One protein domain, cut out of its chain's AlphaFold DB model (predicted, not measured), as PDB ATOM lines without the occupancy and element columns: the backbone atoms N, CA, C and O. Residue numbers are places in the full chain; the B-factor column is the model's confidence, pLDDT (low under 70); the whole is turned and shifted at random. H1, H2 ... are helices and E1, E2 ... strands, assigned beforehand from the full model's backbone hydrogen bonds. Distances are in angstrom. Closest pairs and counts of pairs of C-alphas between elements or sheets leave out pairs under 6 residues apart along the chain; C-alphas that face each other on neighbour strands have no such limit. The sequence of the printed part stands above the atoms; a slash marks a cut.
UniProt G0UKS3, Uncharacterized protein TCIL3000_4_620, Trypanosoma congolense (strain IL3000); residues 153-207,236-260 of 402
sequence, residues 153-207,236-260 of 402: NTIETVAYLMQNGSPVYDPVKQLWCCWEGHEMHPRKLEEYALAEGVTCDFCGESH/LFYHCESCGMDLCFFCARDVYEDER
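This is residues 153 to 207 and 236 to 260 of the 402 residues of the protein "Uncharacterized protein TCIL3000_4_620" of Trypanosoma congolense (strain IL3000) (UniProt G0UKS3). A small curled sheet of four short strands, made of the hairpins E1-E2 and E3-E4, forms the middle of an elongated domain, with helix H1 at one end of the long axis and the four-residue helix H2 towards the other. H3 runs on directly from E4 and only grazes the sheet, while residues 193 to 207, with no named element, fold back from the H2 end. The printed part has 80 residues, with the order H1 E1 E2 H2 E3 E4 H3; the sheet order is E1 E2 E3 E4, all antiparallel, and the class is mixed, helices and strands. The whole is compact, with a radius of gyration of the C-alphas of 13.4 A, and spans 46 by 24 by 19 A.

H1, residues 153 to 164, touches no helix and is not on the sheet. A short link leads to E1, residues 175 to 177, an edge strand; residues 169 to 170 pair with its residues 175 to 176, antiparallel. E1 forms a hairpin with E2, residues 183 to 188, where N 184 and O 176 are 2.8 A apart, within hydrogen-bond range. E2 is staggered: it pairs with E1 over residues 183 to 184 and with E3, residues 236 to 239, over residues 185 to 188. E2 and E3 are antiparallel at 141 degrees, with N 187 and O 237 2.7 A apart. H2, residues 189 to 192, is not on the sheet, but only just, with 4 pairs of C-alphas within 10 A. E3 forms a hairpin with E4, residues 246 to 248, the other edge strand, with N 238 and O 247 2.8 A apart. H3, residues 249 to 257, only grazes the sheet with its residues 249 to 256; the closest C-alphas of E3 and H3, those of Phe 237 and Phe 249, are 5.6 A apart. In H1 and H3 every O i to N i+4 pair is within hydrogen-bond range; H2 is too short for such a pair.

H1 begins at C-alpha 153 (-18.135, -58.177, 46.657) and is 16.2 A long. E2, the longest strand by residues, is 16.1 A long and ends at C-alpha 188 (-30.415, -26.073, 31.192). H3 is 12.0 A long and ends at C-alpha 257 (-29.159, -46.566, 23.568). E1, H2, E3 and E4 are shorter.

The C-alphas farthest apart, those of Asn 153 and Leu 194, are 45.7 A from each other. Residues 208 to 235 are not printed, and C-alphas 207 and 236 are 12.1 A apart across the cut. Of the links that are printed whole, none is long. The mean pLDDT of the printed part is 76.3; residues 153 to 167, 193 to 196, 207 and 259 to 260 are under 70.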
ATOM      1  N   ASN A 153     -17.349 -57.965  47.874       46.25
ATOM      2  CA  ASN A 153     -18.135 -58.177  46.657       46.25
ATOM      3  C   ASN A 153     -18.466 -56.857  45.957       46.25
ATOM      4  O   ASN A 153     -18.460 -56.803  44.731       46.25
ATOM      5  N   THR A 154     -18.736 -55.777  46.700       49.62
ATOM      6  CA  THR A 154     -19.020 -54.464  46.098       49.62
ATOM      7  C   THR A 154     -17.785 -53.858  45.444       49.62
ATOM      8  O   THR A 154     -17.909 -53.328  44.346       49.62
ATOM      9  N   ILE A 155     -16.597 -53.986  46.039       52.16
ATOM     10  CA  ILE A 155     -15.348 -53.485  45.439       52.16
ATOM     11  C   ILE A 155     -14.998 -54.257  44.156       52.16
ATOM     12  O   ILE A 155     -14.692 -53.645  43.133       52.16
ATOM     13  N   GLU A 156     -15.099 -55.588  44.179       50.94
ATOM     14  CA  GLU A 156     -14.850 -56.441  43.005       50.94
ATOM     15  C   GLU A 156     -15.892 -56.214  41.899       50.94
ATOM     16  O   GLU A 156     -15.552 -56.149  40.716       50.94
ATOM     17  N   THR A 157     -17.152 -55.998  42.286       48.34
ATOM     18  CA  THR A 157     -18.241 -55.647  41.368       48.34
ATOM     19  C   THR A 157     -17.996 -54.281  40.741       48.34
ATOM     20  O   THR A 157     -18.032 -54.168  39.524       48.34
ATOM     21  N   VAL A 158     -17.672 -53.245  41.518       48.66
ATOM     22  CA  VAL A 158     -17.386 -51.901  40.988       48.66
ATOM     23  C   VAL A 158     -16.204 -51.931  40.019       48.66
ATOM     24  O   VAL A 158     -16.299 -51.354  38.940       48.66
ATOM     25  N   ALA A 159     -15.132 -52.663  40.334       50.59
ATOM     26  CA  ALA A 159     -13.990 -52.823  39.434       50.59
ATOM     27  C   ALA A 159     -14.371 -53.536  38.122       50.59
ATOM     28  O   ALA A 159     -13.971 -53.097  37.044       50.59
ATOM     29  N   TYR A 160     -15.189 -54.589  38.191       48.06
ATOM     30  CA  TYR A 160     -15.691 -55.307  37.016       48.06
ATOM     31  C   TYR A 160     -16.653 -54.460  36.164       48.06
ATOM     32  O   TYR A 160     -16.610 -54.514  34.934       48.06
ATOM     33  N   LEU A 161     -17.503 -53.654  36.806       47.91
ATOM     34  CA  LEU A 161     -18.443 -52.742  36.157       47.91
ATOM     35  C   LEU A 161     -17.717 -51.576  35.469       47.91
ATOM     36  O   LEU A 161     -18.063 -51.233  34.343       47.91
ATOM     37  N   MET A 162     -16.662 -51.048  36.096       49.38
ATOM     38  CA  MET A 162     -15.766 -50.027  35.532       49.38
ATOM     39  C   MET A 162     -14.913 -50.554  34.369       49.38
ATOM     40  O   MET A 162     -14.501 -49.783  33.508       49.38
ATOM     41  N   GLN A 163     -14.636 -51.863  34.337       49.28
ATOM     42  CA  GLN A 163     -13.886 -52.512  33.255       49.28
ATOM     43  C   GLN A 163     -14.749 -52.865  32.033       49.28
ATOM     44  O   GLN A 163     -14.192 -53.038  30.951       49.28
ATOM     45  N   ASN A 164     -16.076 -52.992  32.180       44.25
ATOM     46  CA  ASN A 164     -16.951 -53.544  31.131       44.25
ATOM     47  C   ASN A 164     -18.124 -52.647  30.700       44.25
ATOM     48  O   ASN A 164     -18.796 -52.980  29.727       44.25
ATOM     49  N   GLY A 165     -18.386 -51.538  31.392       53.12
ATOM     50  CA  GLY A 165     -19.397 -50.551  31.019       53.12
ATOM     51  C   GLY A 165     -18.847 -49.139  31.170       53.12
ATOM     52  O   GLY A 165     -17.917 -48.899  31.937       53.12
ATOM     53  N   SER A 166     -19.415 -48.189  30.431       57.53
ATOM     54  CA  SER A 166     -19.123 -46.783  30.677       57.53
ATOM     55  C   SER A 166     -19.705 -46.424  32.046       57.53
ATOM     56  O   SER A 166     -20.909 -46.604  32.238       57.53
ATOM     57  N   PRO A 167     -18.921 -45.878  32.991       67.25
ATOM     58  CA  PRO A 167     -19.440 -45.432  34.287       67.25
ATOM     59  C   PRO A 167     -20.412 -44.251  34.152       67.25
ATOM     60  O   PRO A 167     -20.930 -43.763  35.147       67.25
ATOM     61  N   VAL A 168     -20.650 -43.778  32.927       82.25
ATOM     62  CA  VAL A 168     -21.381 -42.551  32.632       82.25
ATOM     63  C   VAL A 168     -22.884 -42.688  32.870       82.25
ATOM     64  O   VAL A 168     -23.550 -41.698  33.158       82.25
ATOM     65  N   TYR A 169     -23.425 -43.907  32.799       84.81
ATOM     66  CA  TYR A 169     -24.822 -44.183  33.115       84.81
ATOM     67  C   TYR A 169     -24.941 -45.419  34.012       84.81
ATOM     68  O   TYR A 169     -24.520 -46.514  33.636       84.81
ATOM     69  N   ASP A 170     -25.538 -45.245  35.190       78.12
ATOM     70  CA  ASP A 170     -25.907 -46.327  36.101       78.12
ATOM     71  C   ASP A 170     -27.331 -46.802  35.753       78.12
ATOM     72  O   ASP A 170     -28.304 -46.123  36.099       78.12
ATOM     73  N   PRO A 171     -27.505 -47.968  35.098       70.44
ATOM     74  CA  PRO A 171     -28.824 -48.461  34.709       70.44
ATOM     75  C   PRO A 171     -29.658 -48.956  35.899       70.44
ATOM     76  O   PRO A 171     -30.877 -49.083  35.774       70.44
ATOM     77  N   VAL A 172     -29.027 -49.247  37.042       71.25
ATOM     78  CA  VAL A 172     -29.708 -49.718  38.255       71.25
ATOM     79  C   VAL A 172     -30.357 -48.543  38.970       71.25
ATOM     80  O   VAL A 172     -31.529 -48.617  39.339       71.25
ATOM     81  N   LYS A 173     -29.607 -47.451  39.149       77.69
ATOM     82  CA  LYS A 173     -30.115 -46.223  39.776       77.69
ATOM     83  C   LYS A 173     -30.808 -45.283  38.789       77.69
ATOM     84  O   LYS A 173     -31.510 -44.383  39.228       77.69
ATOM     85  N   GLN A 174     -30.632 -45.513  37.487       80.38
ATOM     86  CA  GLN A 174     -31.065 -44.627  36.402       80.38
ATOM     87  C   GLN A 174     -30.460 -43.221  36.516       80.38
ATOM     88  O   GLN A 174     -31.138 -42.219  36.300       80.38
ATOM     89  N   LEU A 175     -29.175 -43.152  36.877       86.25
ATOM     90  CA  LEU A 175     -28.459 -41.898  37.114       86.25
ATOM     91  C   LEU A 175     -27.306 -41.728  36.130       86.25
ATOM     92  O   LEU A 175     -26.599 -42.682  35.808       86.25
ATOM     93  N   TRP A 176     -27.092 -40.490  35.699       88.88
ATOM     94  CA  TRP A 176     -25.888 -40.100  34.974       88.88
ATOM     95  C   TRP A 176     -24.768 -39.851  35.974       88.88
ATOM     96  O   TRP A 176     -24.999 -39.218  37.001       88.88
ATOM     97  N   CYS A 177     -23.569 -40.349  35.688       90.06
ATOM     98  CA  CYS A 177     -22.392 -40.144  36.524       90.06
ATOM     99  C   CYS A 177     -21.216 -39.643  35.678       90.06
ATOM    100  O   CYS A 177     -21.128 -39.919  34.486       90.06
ATOM    101  N   CYS A 178     -20.304 -38.882  36.275       90.00
ATOM    102  CA  CYS A 178     -19.078 -38.473  35.599       90.00
ATOM    103  C   CYS A 178     -18.025 -39.589  35.653       90.00
ATOM    104  O   CYS A 178     -18.222 -40.627  36.288       90.00
ATOM    105  N   TRP A 179     -16.862 -39.358  35.042       81.38
ATOM    106  CA  TRP A 179     -15.739 -40.306  35.068       81.38
ATOM    107  C   TRP A 179     -15.244 -40.670  36.468       81.38
ATOM    108  O   TRP A 179     -14.734 -41.766  36.674       81.38
ATOM    109  N   GLU A 180     -15.422 -39.764  37.425       81.94
ATOM    110  CA  GLU A 180     -15.040 -39.951  38.827       81.94
ATOM    111  C   GLU A 180     -16.194 -40.542  39.669       81.94
ATOM    112  O   GLU A 180     -16.094 -40.632  40.889       81.94
ATOM    113  N   GLY A 181     -17.314 -40.926  39.040       84.69
ATOM    114  CA  GLY A 181     -18.462 -41.546  39.709       84.69
ATOM    115  C   GLY A 181     -19.381 -40.582  40.469       84.69
ATOM    116  O   GLY A 181     -20.256 -41.033  41.205       84.69
ATOM    117  N   HIS A 182     -19.211 -39.268  40.311       89.94
ATOM    118  CA  HIS A 182     -20.141 -38.283  40.871       89.94
ATOM    119  C   HIS A 182     -21.417 -38.213  40.035       89.94
ATOM    120  O   HIS A 182     -21.345 -38.239  38.808       89.94
ATOM    121  N   GLU A 183     -22.562 -38.036  40.685       91.31
ATOM    122  CA  GLU A 183     -23.836 -37.828  39.998       91.31
ATOM    123  C   GLU A 183     -23.790 -36.567  39.115       91.31
ATOM    124  O   GLU A 183     -23.223 -35.534  39.486       91.31
ATOM    125  N   MET A 184     -24.359 -36.677  37.917       93.31
ATOM    126  CA  MET A 184     -24.523 -35.581  36.973       93.31
ATOM    127  C   MET A 184     -25.992 -35.192  36.910       93.31
ATOM    128  O   MET A 184     -26.871 -36.039  36.743       93.31
ATOM    129  N   HIS A 185     -26.253 -33.893  36.979       91.88
ATOM    130  CA  HIS A 185     -27.606 -33.363  36.948       91.88
ATOM    131  C   HIS A 185     -27.905 -32.722  35.594       91.88
ATOM    132  O   HIS A 185     -27.024 -32.087  35.006       91.88
ATOM    133  N   PRO A 186     -29.137 -32.873  35.078       90.06
ATOM    134  CA  PRO A 186     -29.558 -32.134  33.906       90.06
ATOM    135  C   PRO A 186     -29.527 -30.639  34.232       90.06
ATOM    136  O   PRO A 186     -30.161 -30.186  35.182       90.06
ATOM    137  N   ARG A 187     -28.781 -29.886  33.435       88.31
ATOM    138  CA  ARG A 187     -28.602 -28.447  33.543       88.31
ATOM    139  C   ARG A 187     -29.066 -27.804  32.250       88.31
ATOM    140  O   ARG A 187     -28.691 -28.248  31.156       88.31
ATOM    141  N   LYS A 188     -29.907 -26.780  32.369       84.06
ATOM    142  CA  LYS A 188     -30.415 -26.073  31.192       84.06
ATOM    143  C   LYS A 188     -29.378 -25.103  30.650       84.06
ATOM    144  O   LYS A 188     -28.534 -24.599  31.388       84.06
ATOM    145  N   LEU A 189     -29.473 -24.798  29.361       75.06
ATOM    146  CA  LEU A 189     -28.581 -23.841  28.710       75.06
ATOM    147  C   LEU A 189     -28.616 -22.463  29.389       75.06
ATOM    148  O   LEU A 189     -27.575 -21.840  29.587       75.06
ATOM    149  N   GLU A 190     -29.791 -21.991  29.801       78.56
ATOM    150  CA  GLU A 190     -29.936 -20.676  30.432       78.56
ATOM    151  C   GLU A 190     -29.164 -20.589  31.760       78.56
ATOM    152  O   GLU A 190     -28.681 -19.522  32.144       78.56
ATOM    153  N   GLU A 191     -28.984 -21.726  32.436       84.75
ATOM    154  CA  GLU A 191     -28.269 -21.846  33.709       84.75
ATOM    155  C   GLU A 191     -26.743 -21.819  33.543       84.75
ATOM    156  O   GLU A 191     -26.027 -21.631  34.530       84.75
ATOM    157  N   TYR A 192     -26.237 -21.974  32.314       78.25
ATOM    158  CA  TYR A 192     -24.829 -21.734  31.987       78.25
ATOM    159  C   TYR A 192     -24.501 -20.248  31.812       78.25
ATOM    160  O   TYR A 192     -23.345 -19.917  31.574       78.25
ATOM    161  N   ALA A 193     -25.485 -19.353  31.975       59.50
ATOM    162  CA  ALA A 193     -25.309 -17.914  32.160       59.50
ATOM    163  C   ALA A 193     -24.214 -17.296  31.268       59.50
ATOM    164  O   ALA A 193     -23.118 -17.001  31.737       59.50
ATOM    165  N   LEU A 194     -24.509 -17.080  29.981       59.56
ATOM    166  CA  LEU A 194     -23.615 -16.388  29.033       59.56
ATOM    167  C   LEU A 194     -22.209 -17.007  28.882       59.56
ATOM    168  O   LEU A 194     -21.341 -16.370  28.285       59.56
ATOM    169  N   ALA A 195     -21.959 -18.219  29.391       61.44
ATOM    170  CA  ALA A 195     -20.709 -18.925  29.160       61.44
ATOM    171  C   ALA A 195     -20.624 -19.328  27.681       61.44
ATOM    172  O   ALA A 195     -21.055 -20.407  27.273       61.44
ATOM    173  N   GLU A 196     -20.084 -18.431  26.857       60.81
ATOM    174  CA  GLU A 196     -19.577 -18.782  25.539       60.81
ATOM    175  C   GLU A 196     -18.532 -19.892  25.727       60.81
ATOM    176  O   GLU A 196     -17.457 -19.655  26.279       60.81
ATOM    177  N   GLY A 197     -18.856 -21.114  25.298       70.00
ATOM    178  CA  GLY A 197     -17.876 -22.201  25.220       70.00
ATOM    179  C   GLY A 197     -18.046 -23.372  26.185       70.00
ATOM    180  O   GLY A 197     -17.053 -24.036  26.464       70.00
ATOM    181  N   VAL A 198     -19.255 -23.685  26.658       81.25
ATOM    182  CA  VAL A 198     -19.499 -25.019  27.240       81.25
ATOM    183  C   VAL A 198     -19.380 -26.054  26.123       81.25
ATOM    184  O   VAL A 198     -20.120 -26.006  25.141       81.25
ATOM    185  N   THR A 199     -18.421 -26.964  26.252       87.25
ATOM    186  CA  THR A 199     -18.187 -28.069  25.318       87.25
ATOM    187  C   THR A 199     -18.515 -29.378  26.000       87.25
ATOM    188  O   THR A 199     -18.141 -29.588  27.146       87.25
ATOM    189  N   CYS A 200     -19.159 -30.291  25.283       89.06
ATOM    190  CA  CYS A 200     -19.291 -31.663  25.754       89.06
ATOM    191  C   CYS A 200     -17.901 -32.305  25.879       89.06
ATOM    192  O   CYS A 200     -17.205 -32.428  24.873       89.06
ATOM    193  N   ASP A 201     -17.528 -32.791  27.062       87.56
ATOM    194  CA  ASP A 201     -16.235 -33.455  27.291       87.56
ATOM    195  C   ASP A 201     -16.096 -34.773  26.516       87.56
ATOM    196  O   ASP A 201     -14.995 -35.284  26.321       87.56
ATOM    197  N   PHE A 202     -17.216 -35.328  26.043       84.62
ATOM    198  CA  PHE A 202     -17.247 -36.540  25.228       84.62
ATOM    199  C   PHE A 202     -16.944 -36.267  23.755       84.62
ATOM    200  O   PHE A 202     -16.037 -36.853  23.164       84.62
ATOM    201  N   CYS A 203     -17.738 -35.404  23.116       83.94
ATOM    202  CA  CYS A 203     -17.630 -35.172  21.676       83.94
ATOM    203  C   CYS A 203     -16.792 -33.942  21.312       83.94
ATOM    204  O   CYS A 203     -16.411 -33.824  20.154       83.94
ATOM    205  N   GLY A 204     -16.482 -33.067  22.270       82.06
ATOM    206  CA  GLY A 204     -15.786 -31.797  22.053       82.06
ATOM    207  C   GLY A 204     -16.649 -30.716  21.398       82.06
ATOM    208  O   GLY A 204     -16.187 -29.597  21.201       82.06
ATOM    209  N   GLU A 205     -17.900 -31.024  21.053       81.25
ATOM    210  CA  GLU A 205     -18.802 -30.065  20.426       81.25
ATOM    211  C   GLU A 205     -19.331 -29.080  21.475       81.25
ATOM    212  O   GLU A 205     -19.913 -29.482  22.488       81.25
ATOM    213  N   SER A 206     -19.148 -27.786  21.206       70.75
ATOM    214  CA  SER A 206     -19.838 -26.684  21.892       70.75
ATOM    215  C   SER A 206     -21.199 -26.379  21.279       70.75
ATOM    216  O   SER A 206     -22.000 -25.640  21.851       70.75
ATOM    217  N   HIS A 207     -21.458 -26.913  20.081       59.75
ATOM    218  CA  HIS A 207     -22.694 -26.656  19.374       59.75
ATOM    219  C   HIS A 207     -23.846 -27.370  20.073       59.75
ATOM    220  O   HIS A 207     -24.064 -28.573  19.913       59.75
ATOM    221  N   LEU A 236     -30.768 -30.109  26.785       74.44
ATOM    222  CA  LEU A 236     -30.229 -30.491  28.091       74.44
ATOM    223  C   LEU A 236     -28.743 -30.862  27.984       74.44
ATOM    224  O   LEU A 236     -28.327 -31.591  27.082       74.44
ATOM    225  N   PHE A 237     -27.944 -30.391  28.936       87.81
ATOM    226  CA  PHE A 237     -26.632 -30.958  29.241       87.81
ATOM    227  C   PHE A 237     -26.718 -31.670  30.581       87.81
ATOM    228  O   PHE A 237     -27.496 -31.272  31.439       87.81
ATOM    229  N   TYR A 238     -25.913 -32.699  30.778       90.69
ATOM    230  CA  TYR A 238     -25.666 -33.251  32.100       90.69
ATOM    231  C   TYR A 238     -24.382 -32.617  32.623       90.69
ATOM    232  O   TYR A 238     -23.359 -32.673  31.944       90.69
ATOM    233  N   HIS A 239     -24.456 -31.996  33.796       93.00
ATOM    234  CA  HIS A 239     -23.349 -31.305  34.448       93.00
ATOM    235  C   HIS A 239     -22.973 -32.019  35.738       93.00
ATOM    236  O   HIS A 239     -23.837 -32.329  36.561       93.00
ATOM    237  N   CYS A 240     -21.683 -32.231  35.950       93.56
ATOM    238  CA  CYS A 240     -21.155 -32.667  37.229       93.56
ATOM    239  C   CYS A 240     -20.703 -31.459  38.055       93.56
ATOM    240  O   CYS A 240     -19.656 -30.882  37.774       93.56
ATOM    241  N   GLU A 241     -21.417 -31.127  39.133       92.81
ATOM    242  CA  GLU A 241     -21.030 -30.005  40.008       92.81
ATOM    243  C   GLU A 241     -19.683 -30.227  40.717       92.81
ATOM    244  O   GLU A 241     -19.006 -29.271  41.091       92.81
ATOM    245  N   SER A 242     -19.284 -31.489  40.902       94.25
ATOM    246  CA  SER A 242     -18.075 -31.845  41.655       94.25
ATOM    247  C   SER A 242     -16.794 -31.671  40.837       94.25
ATOM    248  O   SER A 242     -15.821 -31.110  41.335       94.25
ATOM    249  N   CYS A 243     -16.775 -32.150  39.589       91.31
ATOM    250  CA  CYS A 243     -15.578 -32.107  38.740       91.31
ATOM    251  C   CYS A 243     -15.714 -31.189  37.516       91.31
ATOM    252  O   CYS A 243     -14.752 -31.044  36.768       91.31
ATOM    253  N   GLY A 244     -16.885 -30.581  37.307       90.88
ATOM    254  CA  GLY A 244     -17.161 -29.691  36.180       90.88
ATOM    255  C   GLY A 244     -17.291 -30.397  34.832       90.88
ATOM    256  O   GLY A 244     -17.163 -29.731  33.816       90.88
ATOM    257  N   MET A 245     -17.499 -31.719  34.822       91.62
ATOM    258  CA  MET A 245     -17.672 -32.479  33.583       91.62
ATOM    259  C   MET A 245     -19.036 -32.195  32.951       91.62
ATOM    260  O   MET A 245     -20.052 -32.235  33.648       91.62
ATOM    261  N   ASP A 246     -19.049 -32.019  31.634       91.50
ATOM    262  CA  ASP A 246     -20.228 -31.722  30.830       91.50
ATOM    263  C   ASP A 246     -20.479 -32.798  29.763       91.50
ATOM    264  O   ASP A 246     -19.612 -33.145  28.958       91.50
ATOM    265  N   LEU A 247     -21.706 -33.319  29.714       90.38
ATOM    266  CA  LEU A 247     -22.144 -34.325  28.747       90.38
ATOM    267  C   LEU A 247     -23.381 -33.827  27.995       90.38
ATOM    268  O   LEU A 247     -24.446 -33.629  28.580       90.38
ATOM    269  N   CYS A 248     -23.272 -33.652  26.678       88.38
ATOM    270  CA  CYS A 248     -24.418 -33.225  25.872       88.38
ATOM    271  C   CYS A 248     -25.491 -34.318  25.773       88.38
ATOM    272  O   CYS A 248     -25.186 -35.515  25.777       88.38
ATOM    273  N   PHE A 249     -26.745 -33.899  25.570       86.75
ATOM    274  CA  PHE A 249     -27.886 -34.799  25.386       86.75
ATOM    275  C   PHE A 249     -27.656 -35.898  24.341       86.75
ATOM    276  O   PHE A 249     -28.054 -37.034  24.563       86.75
ATOM    277  N   PHE A 250     -27.007 -35.591  23.212       84.25
ATOM    278  CA  PHE A 250     -26.783 -36.579  22.153       84.25
ATOM    279  C   PHE A 250     -25.818 -37.678  22.589       84.25
ATOM    280  O   PHE A 250     -26.121 -38.845  22.390       84.25
ATOM    281  N   CYS A 251     -24.706 -37.324  23.239       85.56
ATOM    282  CA  CYS A 251     -23.770 -38.324  23.759       85.56
ATOM    283  C   CYS A 251     -24.407 -39.137  24.888       85.56
ATOM    284  O   CYS A 251     -24.216 -40.344  24.942       85.56
ATOM    285  N   ALA A 252     -25.200 -38.497  25.752       87.44
ATOM    286  CA  ALA A 252     -25.974 -39.208  26.763       87.44
ATOM    287  C   ALA A 252     -26.963 -40.189  26.114       87.44
ATOM    288  O   ALA A 252     -27.020 -41.353  26.482       87.44
ATOM    289  N   ARG A 253     -27.707 -39.770  25.087       85.12
ATOM    290  CA  ARG A 253     -28.608 -40.667  24.357       85.12
ATOM    291  C   ARG A 253     -27.853 -41.828  23.714       85.12
ATOM    292  O   ARG A 253     -28.282 -42.960  23.876       85.12
ATOM    293  N   ASP A 254     -26.733 -41.565  23.047       82.25
ATOM    294  CA  ASP A 254     -25.920 -42.610  22.419       82.25
ATOM    295  C   ASP A 254     -25.416 -43.617  23.472       82.25
ATOM    296  O   ASP A 254     -25.468 -44.820  23.246       82.25
ATOM    297  N   VAL A 255     -25.000 -43.140  24.654       83.62
ATOM    298  CA  VAL A 255     -24.610 -43.990  25.794       83.62
ATOM    299  C   VAL A 255     -25.791 -44.801  26.332       83.62
ATOM    300  O   VAL A 255     -25.603 -45.959  26.677       83.62
ATOM    301  N   TYR A 256     -26.984 -44.207  26.395       83.00
ATOM    302  CA  TYR A 256     -28.210 -44.848  26.882       83.00
ATOM    303  C   TYR A 256     -28.795 -45.874  25.899       83.00
ATOM    304  O   TYR A 256     -29.449 -46.833  26.300       83.00
ATOM    305  N   GLU A 257     -28.645 -45.655  24.596       78.00
ATOM    306  CA  GLU A 257     -29.159 -46.566  23.568       78.00
ATOM    307  C   GLU A 257     -28.193 -47.727  23.304       78.00
ATOM    308  O   GLU A 257     -28.619 -48.824  22.935       78.00
ATOM    309  N   ASP A 258     -26.896 -47.516  23.510       71.75
ATOM    310  CA  ASP A 258     -25.880 -48.525  23.263       71.75
ATOM    311  C   ASP A 258     -25.603 -49.364  24.519       71.75
ATOM    312  O   ASP A 258     -24.813 -49.011  25.397       71.75
ATOM    313  N   GLU A 259     -26.213 -50.555  24.547       64.56
ATOM    314  CA  GLU A 259     -26.057 -51.565  25.606       64.56
ATOM    315  C   GLU A 259     -24.597 -51.959  25.891       64.56
ATOM    316  O   GLU A 259     -24.324 -52.615  26.899       64.56
ATOM    317  N   ARG A 260     -23.632 -51.619  25.023       62.62
ATOM    318  CA  ARG A 260     -22.205 -51.840  25.302       62.62
ATOM    319  C   ARG A 260     -21.669 -50.898  26.371       62.62
ATOM    320  O   ARG A 260     -20.741 -51.281  27.070       62.62
TER     321      ARG A 260